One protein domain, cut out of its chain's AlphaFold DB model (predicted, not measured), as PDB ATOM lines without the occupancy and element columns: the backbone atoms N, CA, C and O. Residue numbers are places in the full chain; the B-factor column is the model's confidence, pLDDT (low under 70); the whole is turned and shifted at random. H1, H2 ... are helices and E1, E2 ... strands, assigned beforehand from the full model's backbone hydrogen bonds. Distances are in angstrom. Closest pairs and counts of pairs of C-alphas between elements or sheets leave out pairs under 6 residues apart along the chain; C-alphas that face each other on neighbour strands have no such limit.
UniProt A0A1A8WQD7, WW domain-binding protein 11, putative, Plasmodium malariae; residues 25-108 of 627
ATOM      1  N   HIS A  25      22.238  35.431  33.163       83.88
ATOM      2  CA  HIS A  25      21.318  35.502  32.030       83.88
ATOM      3  C   HIS A  25      20.702  34.132  31.698       83.88
ATOM      4  O   HIS A  25      19.486  34.052  31.536       83.88
ATOM      5  N   GLN A  26      21.492  33.052  31.696       84.69
ATOM      6  CA  GLN A  26      20.971  31.696  31.481       84.69
ATOM      7  C   GLN A  26      20.044  31.243  32.618       84.69
ATOM      8  O   GLN A  26      18.924  30.829  32.334       84.69
ATOM      9  N   LYS A  27      20.403  31.441  33.898       89.25
ATOM     10  CA  LYS A  27      19.494  31.144  35.027       89.25
ATOM     11  C   LYS A  27      18.192  31.969  34.962       89.25
ATOM     12  O   LYS A  27      17.128  31.480  35.335       89.25
ATOM     13  N   LYS A  28      18.237  33.202  34.430       89.88
ATOM     14  CA  LYS A  28      17.044  34.032  34.167       89.88
ATOM     15  C   LYS A  28      16.207  33.511  32.987       89.88
ATOM     16  O   LYS A  28      14.982  33.580  33.065       89.88
ATOM     17  N   LYS A  29      16.826  32.973  31.927       88.69
ATOM     18  CA  LYS A  29      16.123  32.285  30.824       88.69
ATOM     19  C   LYS A  29      15.462  30.988  31.295       88.69
ATOM     20  O   LYS A  29      14.284  30.788  31.027       88.69
ATOM     21  N   GLU A  30      16.172  30.162  32.056       87.12
ATOM     22  CA  GLU A  30      15.653  28.910  32.614       87.12
ATOM     23  C   GLU A  30      14.462  29.159  33.556       87.12
ATOM     24  O   GLU A  30      13.400  28.565  33.373       87.12
ATOM     25  N   LYS A  31      14.573  30.120  34.491       87.69
ATOM     26  CA  LYS A  31      13.449  30.519  35.362       87.69
ATOM     27  C   LYS A  31      12.261  31.083  34.565       87.69
ATOM     28  O   LYS A  31      11.120  30.910  34.988       87.69
ATOM     29  N   LYS A  32      12.494  31.721  33.408       88.81
ATOM     30  CA  LYS A  32      11.417  32.114  32.480       88.81
ATOM     31  C   LYS A  32      10.766  30.906  31.791       88.81
ATOM     32  O   LYS A  32       9.541  30.887  31.746       88.81
ATOM     33  N   LYS A  33      11.534  29.911  31.311       89.44
ATOM     34  CA  LYS A  33      10.970  28.669  30.734       89.44
ATOM     35  C   LYS A  33      10.096  27.957  31.766       89.44
ATOM     36  O   LYS A  33       8.913  27.790  31.521       89.44
ATOM     37  N   LYS A  34      10.637  27.679  32.956       87.94
ATOM     38  CA  LYS A  34       9.908  26.999  34.041       87.94
ATOM     39  C   LYS A  34       8.645  27.750  34.499       87.94
ATOM     40  O   LYS A  34       7.684  27.109  34.910       87.94
ATOM     41  N   LYS A  35       8.595  29.092  34.402       88.50
ATOM     42  CA  LYS A  35       7.349  29.852  34.652       88.50
ATOM     43  C   LYS A  35       6.313  29.674  33.530       88.50
ATOM     44  O   LYS A  35       5.133  29.591  33.846       88.50
ATOM     45  N   LYS A  36       6.737  29.638  32.261       79.12
ATOM     46  CA  LYS A  36       5.862  29.370  31.104       79.12
ATOM     47  C   LYS A  36       5.290  27.953  31.155       79.12
ATOM     48  O   LYS A  36       4.085  27.795  31.217       79.12
ATOM     49  N   GLU A  37       6.168  26.971  31.302       85.19
ATOM     50  CA  GLU A  37       5.871  25.538  31.406       85.19
ATOM     51  C   GLU A  37       4.862  25.235  32.533       85.19
ATOM     52  O   GLU A  37       3.879  24.539  32.313       85.19
ATOM     53  N   ARG A  38       5.011  25.864  33.712       79.62
ATOM     54  CA  ARG A  38       4.017  25.783  34.802       79.62
ATOM     55  C   ARG A  38       2.674  26.455  34.463       79.62
ATOM     56  O   ARG A  38       1.651  26.023  34.978       79.62
ATOM     57  N   ALA A  39       2.656  27.521  33.661       72.44
ATOM     58  CA  ALA A  39       1.413  28.175  33.241       72.44
ATOM     59  C   ALA A  39       0.677  27.347  32.175       72.44
ATOM     60  O   ALA A  39      -0.516  27.116  32.316       72.44
ATOM     61  N   GLU A  40       1.412  26.822  31.194       75.81
ATOM     62  CA  GLU A  40       0.932  25.894  30.162       75.81
ATOM     63  C   GLU A  40       0.352  24.615  30.810       75.81
ATOM     64  O   GLU A  40      -0.754  24.193  30.487       75.81
ATOM     65  N   GLN A  41       1.023  24.052  31.824       75.56
ATOM     66  CA  GLN A  41       0.490  22.942  32.629       75.56
ATOM     67  C   GLN A  41      -0.799  23.304  33.387       75.56
ATOM     68  O   GLN A  41      -1.714  22.485  33.447       75.56
ATOM     69  N   LEU A  42      -0.898  24.506  33.965       71.88
ATOM     70  CA  LEU A  42      -2.124  24.956  34.636       71.88
ATOM     71  C   LEU A  42      -3.281  25.127  33.644       71.88
ATOM     72  O   LEU A  42      -4.391  24.703  33.943       71.88
ATOM     73  N   GLU A  43      -3.021  25.680  32.464       71.31
ATOM     74  CA  GLU A  43      -3.999  25.836  31.383       71.31
ATOM     75  C   GLU A  43      -4.501  24.480  30.863       71.31
ATOM     76  O   GLU A  43      -5.710  24.283  30.725       71.31
ATOM     77  N   ILE A  44      -3.610  23.493  30.716       72.56
ATOM     78  CA  ILE A  44      -3.959  22.092  30.413       72.56
ATOM     79  C   ILE A  44      -4.792  21.458  31.540       72.56
ATOM     80  O   ILE A  44      -5.755  20.743  31.271       72.56
ATOM     81  N   ILE A  45      -4.457  21.705  32.811       71.25
ATOM     82  CA  ILE A  45      -5.204  21.168  33.962       71.25
ATOM     83  C   ILE A  45      -6.598  21.798  34.082       71.25
ATOM     84  O   ILE A  45      -7.529  21.095  34.468       71.25
ATOM     85  N   ILE A  46      -6.748  23.087  33.762       66.00
ATOM     86  CA  ILE A  46      -8.039  23.790  33.754       66.00
ATOM     87  C   ILE A  46      -8.895  23.264  32.598       66.00
ATOM     88  O   ILE A  46      -9.952  22.695  32.849       66.00
ATOM     89  N   SER A  47      -8.417  23.375  31.355       59.00
ATOM     90  CA  SER A  47      -9.155  22.961  30.149       59.00
ATOM     91  C   SER A  47      -9.586  21.488  30.175       59.00
ATOM     92  O   SER A  47     -10.725  21.183  29.828       59.00
ATOM     93  N   LYS A  48      -8.736  20.573  30.666       69.62
ATOM     94  CA  LYS A  48      -9.081  19.144  30.801       69.62
ATOM     95  C   LYS A  48     -10.002  18.811  31.985       69.62
ATOM     96  O   LYS A  48     -10.490  17.683  32.049       69.62
ATOM     97  N   LYS A  49     -10.235  19.712  32.951       68.81
ATOM     98  CA  LYS A  49     -11.053  19.424  34.147       68.81
ATOM     99  C   LYS A  49     -12.301  20.298  34.205       68.81
ATOM    100  O   LYS A  49     -12.274  21.406  34.732       68.81
ATOM    101  N   ASN A  50     -13.416  19.716  33.752       69.12
ATOM    102  CA  ASN A  50     -14.766  20.274  33.853       69.12
ATOM    103  C   ASN A  50     -15.005  20.942  35.240       69.12
ATOM    104  O   ASN A  50     -14.933  20.251  36.267       69.12
ATOM    105  N   PRO A  51     -15.317  22.255  35.295       73.75
ATOM    106  CA  PRO A  51     -15.450  23.007  36.545       73.75
ATOM    107  C   PRO A  51     -16.582  22.501  37.438       73.75
ATOM    108  O   PRO A  51     -16.461  22.540  38.661       73.75
ATOM    109  N   TYR A  52     -17.667  21.997  36.845       71.44
ATOM    110  CA  TYR A  52     -18.800  21.444  37.586       71.44
ATOM    111  C   TYR A  52     -18.389  20.164  38.325       71.44
ATOM    112  O   TYR A  52     -18.715  20.014  39.498       71.44
ATOM    113  N   VAL A  53     -17.574  19.306  37.698       75.19
ATOM    114  CA  VAL A  53     -17.009  18.096  38.330       75.19
ATOM    115  C   VAL A  53     -15.981  18.455  39.411       75.19
ATOM    116  O   VAL A  53     -15.895  17.778  40.437       75.19
ATOM    117  N   VAL A  54     -15.211  19.535  39.225       80.44
ATOM    118  CA  VAL A  54     -14.321  20.078  40.270       80.44
ATOM    119  C   VAL A  54     -15.132  20.569  41.473       80.44
ATOM    120  O   VAL A  54     -14.809  20.202  42.603       80.44
ATOM    121  N   LYS A  55     -16.207  21.336  41.243       84.12
ATOM    122  CA  LYS A  55     -17.105  21.835  42.294       84.12
ATOM    123  C   LYS A  55     -17.825  20.692  43.016       84.12
ATOM    124  O   LYS A  55     -17.819  20.655  44.239       84.12
ATOM    125  N   GLU A  56     -18.383  19.725  42.292       83.94
ATOM    126  CA  GLU A  56     -19.087  18.573  42.870       83.94
ATOM    127  C   GLU A  56     -18.170  17.731  43.774       83.94
ATOM    128  O   GLU A  56     -18.542  17.381  44.900       83.94
ATOM    129  N   LYS A  57     -16.944  17.437  43.317       84.44
ATOM    130  CA  LYS A  57     -15.948  16.710  44.119       84.44
ATOM    131  C   LYS A  57     -15.506  17.523  45.335       84.44
ATOM    132  O   LYS A  57     -15.367  16.953  46.417       84.44
ATOM    133  N   LEU A  58     -15.356  18.840  45.190       87.25
ATOM    134  CA  LEU A  58     -15.061  19.747  46.296       87.25
ATOM    135  C   LEU A  58     -16.184  19.756  47.348       87.25
ATOM    136  O   LEU A  58     -15.920  19.523  48.527       87.25
ATOM    137  N   ASP A  59     -17.433  19.953  46.932       85.31
ATOM    138  CA  ASP A  59     -18.600  19.995  47.819       85.31
ATOM    139  C   ASP A  59     -18.842  18.635  48.496       85.31
ATOM    140  O   ASP A  59     -19.217  18.576  49.668       85.31
ATOM    141  N   THR A  60     -18.555  17.527  47.806       87.75
ATOM    142  CA  THR A  60     -18.578  16.170  48.377       87.75
ATOM    143  C   THR A  60     -17.509  15.985  49.459       87.75
ATOM    144  O   THR A  60     -17.801  15.431  50.523       87.75
ATOM    145  N   LEU A  61     -16.287  16.486  49.246       88.12
ATOM    146  CA  LEU A  61     -15.221  16.436  50.253       88.12
ATOM    147  C   LEU A  61     -15.522  17.367  51.441       88.12
ATOM    148  O   LEU A  61     -15.363  16.946  52.584       88.12
ATOM    149  N   LYS A  62     -16.073  18.566  51.212       87.19
ATOM    150  CA  LYS A  62     -16.540  19.468  52.285       87.19
ATOM    151  C   LYS A  62     -17.701  18.873  53.090       87.19
ATOM    152  O   LYS A  62     -17.732  19.011  54.311       87.19
ATOM    153  N   LYS A  63     -18.628  18.148  52.452       87.50
ATOM    154  CA  LYS A  63     -19.683  17.383  53.148       87.50
ATOM    155  C   LYS A  63     -19.089  16.270  54.023       87.50
ATOM    156  O   LYS A  63     -19.513  16.119  55.166       87.50
ATOM    157  N   LYS A  64     -18.076  15.537  53.541       85.44
ATOM    158  CA  LYS A  64     -17.321  14.555  54.351       85.44
ATOM    159  C   LYS A  64     -16.554  15.203  55.511       85.44
ATOM    160  O   LYS A  64     -16.505  14.617  56.592       85.44
ATOM    161  N   GLU A  65     -16.001  16.401  55.312       87.00
ATOM    162  CA  GLU A  65     -15.307  17.173  56.349       87.00
ATOM    163  C   GLU A  65     -16.253  17.613  57.467       87.00
ATOM    164  O   GLU A  65     -16.010  17.287  58.626       87.00
ATOM    165  N   LYS A  66     -17.382  18.250  57.117       85.44
ATOM    166  CA  LYS A  66     -18.432  18.643  58.073       85.44
ATOM    167  C   LYS A  66     -19.015  17.443  58.838       85.44
ATOM    168  O   LYS A  66     -19.449  17.598  59.971       85.44
ATOM    169  N   GLN A  67     -18.992  16.240  58.252       85.25
ATOM    170  CA  GLN A  67     -19.381  14.989  58.920       85.25
ATOM    171  C   GLN A  67     -18.268  14.341  59.770       85.25
ATOM    172  O   GLN A  67     -18.499  13.279  60.344       85.25
ATOM    173  N   GLY A  68     -17.055  14.904  59.816       80.75
ATOM    174  CA  GLY A  68     -15.910  14.344  60.547       80.75
ATOM    175  C   GLY A  68     -15.318  13.056  59.954       80.75
ATOM    176  O   GLY A  68     -14.438  12.454  60.564       80.75
ATOM    177  N   LYS A  69     -15.768  12.624  58.768       83.62
ATOM    178  CA  LYS A  69     -15.410  11.330  58.142       83.62
ATOM    179  C   LYS A  69     -14.227  11.413  57.170       83.62
ATOM    180  O   LYS A  69     -13.880  10.410  56.554       83.62
ATOM    181  N   LEU A  70     -13.647  12.600  56.990       82.75
ATOM    182  CA  LEU A  70     -12.651  12.878  55.954       82.75
ATOM    183  C   LEU A  70     -11.265  12.307  56.308       82.75
ATOM    184  O   LEU A  70     -10.617  12.758  57.260       82.75
ATOM    185  N   LEU A  71     -10.791  11.346  55.511       82.25
ATOM    186  CA  LEU A  71      -9.485  10.701  55.685       82.25
ATOM    187  C   LEU A  71      -8.315  11.676  55.422       82.25
ATOM    188  O   LEU A  71      -8.479  12.639  54.672       82.25
ATOM    189  N   PRO A  72      -7.095  11.430  55.945       80.25
ATOM    190  CA  PRO A  72      -5.929  12.287  55.679       80.25
ATOM    191  C   PRO A  72      -5.613  12.466  54.183       80.25
ATOM    192  O   PRO A  72      -5.341  13.578  53.737       80.25
ATOM    193  N   VAL A  73      -5.739  11.399  53.387       76.44
ATOM    194  CA  VAL A  73      -5.582  11.453  51.920       76.44
ATOM    195  C   VAL A  73      -6.670  12.324  51.280       76.44
ATOM    196  O   VAL A  73      -6.398  13.117  50.380       76.44
ATOM    197  N   GLU A  74      -7.904  12.242  51.780       81.62
ATOM    198  CA  GLU A  74      -9.014  13.067  51.302       81.62
ATOM    199  C   GLU A  74      -8.880  14.540  51.717       81.62
ATOM    200  O   GLU A  74      -9.320  15.405  50.968       81.62
ATOM    201  N   LYS A  75      -8.215  14.856  52.841       85.25
ATOM    202  CA  LYS A  75      -7.845  16.236  53.227       85.25
ATOM    203  C   LYS A  75      -6.835  16.855  52.262       85.25
ATOM    204  O   LYS A  75      -6.943  18.036  51.934       85.25
ATOM    205  N   ASN A  76      -5.888  16.066  51.756       82.25
ATOM    206  CA  ASN A  76      -4.970  16.529  50.715       82.25
ATOM    207  C   ASN A  76      -5.708  16.729  49.381       82.25
ATOM    208  O   ASN A  76      -5.564  17.785  48.765       82.25
ATOM    209  N   LYS A  77      -6.579  15.786  48.985       84.25
ATOM    210  CA  LYS A  77      -7.427  15.944  47.789       84.25
ATOM    211  C   LYS A  77      -8.390  17.143  47.926       84.25
ATOM    212  O   LYS A  77      -8.549  17.886  46.964       84.25
ATOM    213  N   LEU A  78      -8.939  17.423  49.114       86.25
ATOM    214  CA  LEU A  78      -9.746  18.620  49.404       86.25
ATOM    215  C   LEU A  78      -8.966  19.909  49.103       86.25
ATOM    216  O   LEU A  78      -9.414  20.704  48.282       86.25
ATOM    217  N   LYS A  79      -7.767  20.074  49.681       86.31
ATOM    218  CA  LYS A  79      -6.899  21.241  49.427       86.31
ATOM    219  C   LYS A  79      -6.518  21.388  47.948       86.31
ATOM    220  O   LYS A  79      -6.446  22.507  47.441       86.31
ATOM    221  N   GLN A  80      -6.288  20.278  47.242       83.25
ATOM    222  CA  GLN A  80      -6.031  20.285  45.796       83.25
ATOM    223  C   GLN A  80      -7.250  20.790  45.005       83.25
ATOM    224  O   GLN A  80      -7.090  21.652  44.139       83.25
ATOM    225  N   TYR A  81      -8.459  20.308  45.316       84.25
ATOM    226  CA  TYR A  81      -9.689  20.771  44.668       84.25
ATOM    227  C   TYR A  81     -10.043  22.219  45.038       84.25
ATOM    228  O   TYR A  81     -10.482  22.950  44.158       84.25
ATOM    229  N   GLU A  82      -9.784  22.686  46.265       86.19
ATOM    230  CA  GLU A  82      -9.923  24.108  46.628       86.19
ATOM    231  C   GLU A  82      -8.966  25.002  45.841       86.19
ATOM    232  O   GLU A  82      -9.383  26.010  45.272       86.19
ATOM    233  N   ARG A  83      -7.684  24.623  45.760       84.50
ATOM    234  CA  ARG A  83      -6.676  25.363  44.993       84.50
ATOM    235  C   ARG A  83      -7.054  25.441  43.514       84.50
ATOM    236  O   ARG A  83      -6.973  26.516  42.928       84.50
ATOM    237  N   LEU A  84      -7.504  24.328  42.930       83.06
ATOM    238  CA  LEU A  84      -7.980  24.275  41.548       83.06
ATOM    239  C   LEU A  84      -9.244  25.126  41.351       83.06
ATOM    240  O   LEU A  84      -9.294  25.921  40.420       83.06
ATOM    241  N   TRP A  85     -10.230  25.022  42.244       85.00
ATOM    242  CA  TRP A  85     -11.477  25.790  42.191       85.00
ATOM    243  C   TRP A  85     -11.257  27.301  42.335       85.00
ATOM    244  O   TRP A  85     -11.928  28.085  41.668       85.00
ATOM    245  N   ASN A  86     -10.283  27.727  43.143       84.19
ATOM    246  CA  ASN A  86      -9.914  29.136  43.271       84.19
ATOM    247  C   ASN A  86      -9.251  29.677  41.994       84.19
ATOM    248  O   ASN A  86      -9.643  30.744  41.531       84.19
ATOM    249  N   ILE A  87      -8.332  28.920  41.379       82.06
ATOM    250  CA  ILE A  87      -7.721  29.279  40.083       82.06
ATOM    251  C   ILE A  87      -8.794  29.357  38.983       82.06
ATOM    252  O   ILE A  87      -8.816  30.294  38.192       82.06
ATOM    253  N   ILE A  88      -9.722  28.397  38.964       78.38
ATOM    254  CA  ILE A  88     -10.885  28.368  38.067       78.38
ATOM    255  C   ILE A  88     -11.763  29.620  38.269       78.38
ATOM    256  O   ILE A  88     -12.073  30.308  37.299       78.38
ATOM    257  N   LYS A  89     -12.100  29.979  39.516       81.19
ATOM    258  CA  LYS A  89     -12.860  31.201  39.849       81.19
ATOM    259  C   LYS A  89     -12.159  32.489  39.411       81.19
ATOM    260  O   LYS A  89     -12.823  33.384  38.899       81.19
ATOM    261  N   GLU A  90     -10.850  32.597  39.631       79.31
ATOM    262  CA  GLU A  90     -10.024  33.738  39.206       79.31
ATOM    263  C   GLU A  90     -10.096  33.897  37.678       79.31
ATOM    264  O   GLU A  90     -10.517  34.935  37.168       79.31
ATOM    265  N   LYS A  91      -9.864  32.803  36.948       71.12
ATOM    266  CA  LYS A  91      -9.883  32.764  35.481       71.12
ATOM    267  C   LYS A  91     -11.242  33.046  34.820       71.12
ATOM    268  O   LYS A  91     -11.265  33.530  33.685       71.12
ATOM    269  N   VAL A  92     -12.352  32.788  35.517       69.94
ATOM    270  CA  VAL A  92     -13.709  33.195  35.094       69.94
ATOM    271  C   VAL A  92     -13.963  34.675  35.360       69.94
ATOM    272  O   VAL A  92     -14.535  35.354  34.509       69.94
ATOM    273  N   LYS A  93     -13.521  35.207  36.509       71.75
ATOM    274  CA  LYS A  93     -13.643  36.645  36.820       71.75
ATOM    275  C   LYS A  93     -12.884  37.510  35.813       71.75
ATOM    276  O   LYS A  93     -13.403  38.544  35.400       71.75
ATOM    277  N   ASP A  94     -11.731  37.035  35.347       65.56
ATOM    278  CA  ASP A  94     -10.945  37.648  34.267       65.56
ATOM    279  C   ASP A  94     -11.638  37.605  32.885       65.56
ATOM    280  O   ASP A  94     -11.090  38.114  31.910       65.56
ATOM    281  N   LYS A  95     -12.809  36.957  32.760       59.91
ATOM    282  CA  LYS A  95     -13.528  36.658  31.501       59.91
ATOM    283  C   LYS A  95     -12.724  35.858  30.465       59.91
ATOM    284  O   LYS A  95     -13.196  35.659  29.352       59.91
ATOM    285  N   THR A  96     -11.538  35.358  30.820       57.66
ATOM    286  CA  THR A  96     -10.681  34.603  29.888       57.66
ATOM    287  C   THR A  96     -11.251  33.247  29.484       57.66
ATOM    288  O   THR A  96     -10.887  32.748  28.423       57.66
ATOM    289  N   TYR A  97     -12.162  32.673  30.280       56.97
ATOM    290  CA  TYR A  97     -12.844  31.428  29.931       56.97
ATOM    291  C   TYR A  97     -14.347  31.491  30.201       56.97
ATOM    292  O   TYR A  97     -14.781  32.005  31.234       56.97
ATOM    293  N   PHE A  98     -15.118  30.891  29.296       56.16
ATOM    294  CA  PHE A  98     -16.566  30.720  29.406       56.16
ATOM    295  C   PHE A  98     -16.931  29.235  29.466       56.16
ATOM    296  O   PHE A  98     -16.234  28.380  28.910       56.16
ATOM    297  N   TYR A  99     -18.040  28.930  30.141       59.38
ATOM    298  CA  TYR A  99     -18.565  27.573  30.269       59.38
ATOM    299  C   TYR A  99     -19.821  27.405  29.435       59.38
ATOM    300  O   TYR A  99     -20.774  28.171  29.569       59.38
ATOM    301  N   ASN A 100     -19.831  26.362  28.614       51.19
ATOM    302  CA  ASN A 100     -21.068  25.828  28.069       51.19
ATOM    303  C   ASN A 100     -21.692  24.881  29.115       51.19
ATOM    304  O   ASN A 100     -20.968  24.206  29.851       51.19
ATOM    305  N   ASN A 101     -23.022  24.779  29.156       52.78
ATOM    306  CA  ASN A 101     -23.759  23.903  30.081       52.78
ATOM    307  C   ASN A 101     -23.366  22.417  29.947       52.78
ATOM    308  O   ASN A 101     -23.545  21.640  30.880       52.78
ATOM    309  N   ASN A 102     -22.757  22.040  28.819       55.53
ATOM    310  CA  ASN A 102     -22.197  20.709  28.567       55.53
ATOM    311  C   ASN A 102     -20.850  20.450  29.285       55.53
ATOM    312  O   ASN A 102     -20.260  19.387  29.118       55.53
ATOM    313  N   GLY A 103     -20.329  21.405  30.068       51.22
ATOM    314  CA  GLY A 103     -19.120  21.241  30.886       51.22
ATOM    315  C   GLY A 103     -17.784  21.433  30.159       51.22
ATOM    316  O   GLY A 103     -16.731  21.219  30.761       51.22
ATOM    317  N   VAL A 104     -17.824  21.851  28.890       50.81
ATOM    318  CA  VAL A 104     -16.652  22.248  28.092       50.81
ATOM    319  C   VAL A 104     -16.268  23.692  28.426       50.81
ATOM    320  O   VAL A 104     -17.137  24.560  28.549       50.81
ATOM    321  N   ILE A 105     -14.964  23.936  28.569       56.66
ATOM    322  CA  ILE A 105     -14.384  25.263  28.796       56.66
ATOM    323  C   ILE A 105     -13.836  25.801  27.473       56.66
ATOM    324  O   ILE A 105     -13.005  25.142  26.855       56.66
ATOM    325  N   TYR A 106     -14.235  27.014  27.093       51.09
ATOM    326  CA  TYR A 106     -13.659  27.738  25.956       51.09
ATOM    327  C   TYR A 106     -12.768  28.875  26.459       51.09
ATOM    328  O   TYR A 106     -13.176  29.623  27.346       51.09
ATOM    329  N   ASN A 107     -11.567  28.999  25.895       53.50
ATOM    330  CA  ASN A 107     -10.619  30.090  26.130       53.50
ATOM    331  C   ASN A 107     -10.863  31.191  25.093       53.50
ATOM    332  O   ASN A 107     -10.813  30.917  23.899       53.50
ATOM    333  N   MET A 108     -11.083  32.438  25.510       48.94
ATOM    334  CA  MET A 108     -11.317  33.537  24.555       48.94
ATOM    335  C   MET A 108     -10.059  34.008  23.803       48.94
ATOM    336  O   MET A 108     -10.152  34.921  22.992       48.94
TER     337      MET A 108
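This is residues 25 to 108 of the 627 residues of the protein "WW domain-binding protein 11, putative" of Plasmodium malariae (UniProt A0A1A8WQD7). The body is a helical hairpin, H2 and H3, with a small hairpin of two strands, E1 and E2, at the last turns of H3; the long helix H1 sticks out from this body as an arm, its residues 25 to 41 standing free. The last residues of H1 come near both H3 and E2, and the arm makes much of the length. The printed part has 84 residues, with three named helices followed by two named strands, in the order H1, H2, H3, E1, E2; the sheet's order is E1 - E2, antiparallel, and the class is mostly helix. The whole is loose, with a radius of gyration of the C-alphas of 15.9 A, and elongated, spanning 53 by 32 by 19 A.

H1 holds residues 25 to 47 and is 33.0 A long from its first C-alpha, at (21.318, 35.502, 32.030), to its last, at (-9.155, 22.961, 30.149). H2, residues 51 to 66, measures 22.2 A. H3, residues 72 to 93, measures 31.8 A. The strands are short: E1 is residues 97 to 99, 6.9 A, and E2 is residues 105 to 107, 6.7 A, ending with C-alpha 107 at (-10.619, 30.090, 26.130).

H1 and H2 meet only through their link. H1 and H3 are close but not clearly touching, about perpendicular at 86 degrees; their closest C-alphas, of Ile 46 and Ile 88, are 6.9 A apart. The closest C-alphas of H1 and E2 are those of Ser 47 and Ile 105, 5.9 A apart. H2 and H3 touch and form a hairpin, running opposite ways at a steep tilt of 42 degrees; their closest C-alphas, of Leu 58 and Tyr 81, are 5.7 A apart. In H1, H2 and H3 every O i to N i+4 pair is within hydrogen-bond range. The closest C-alphas of H3 and E1 are those of Lys 91 and Tyr 97, 6.4 A apart. E1 and E2 form an antiparallel hairpin, their directions at 153 degrees; N 98 and O 106, and N 106 and O 98, are within hydrogen-bond range, each pair at 3.0 A. H1 and E1 are apart, and so are H3 and E2; H2 is only just apart from E1, at 8.4 A, and from E2, at 8.1 A.

The two C-alphas farthest apart, those of His 25 and Gln 67, are 52.9 A apart. Without the free stretch, 67 residues span 41 by 22 by 19 A. The printed part has no cut, and its four links are tight. The mean pLDDT of the printed part is 76.4; residues 46 to 50, residue 92 and residues 94 to 108 are under 70.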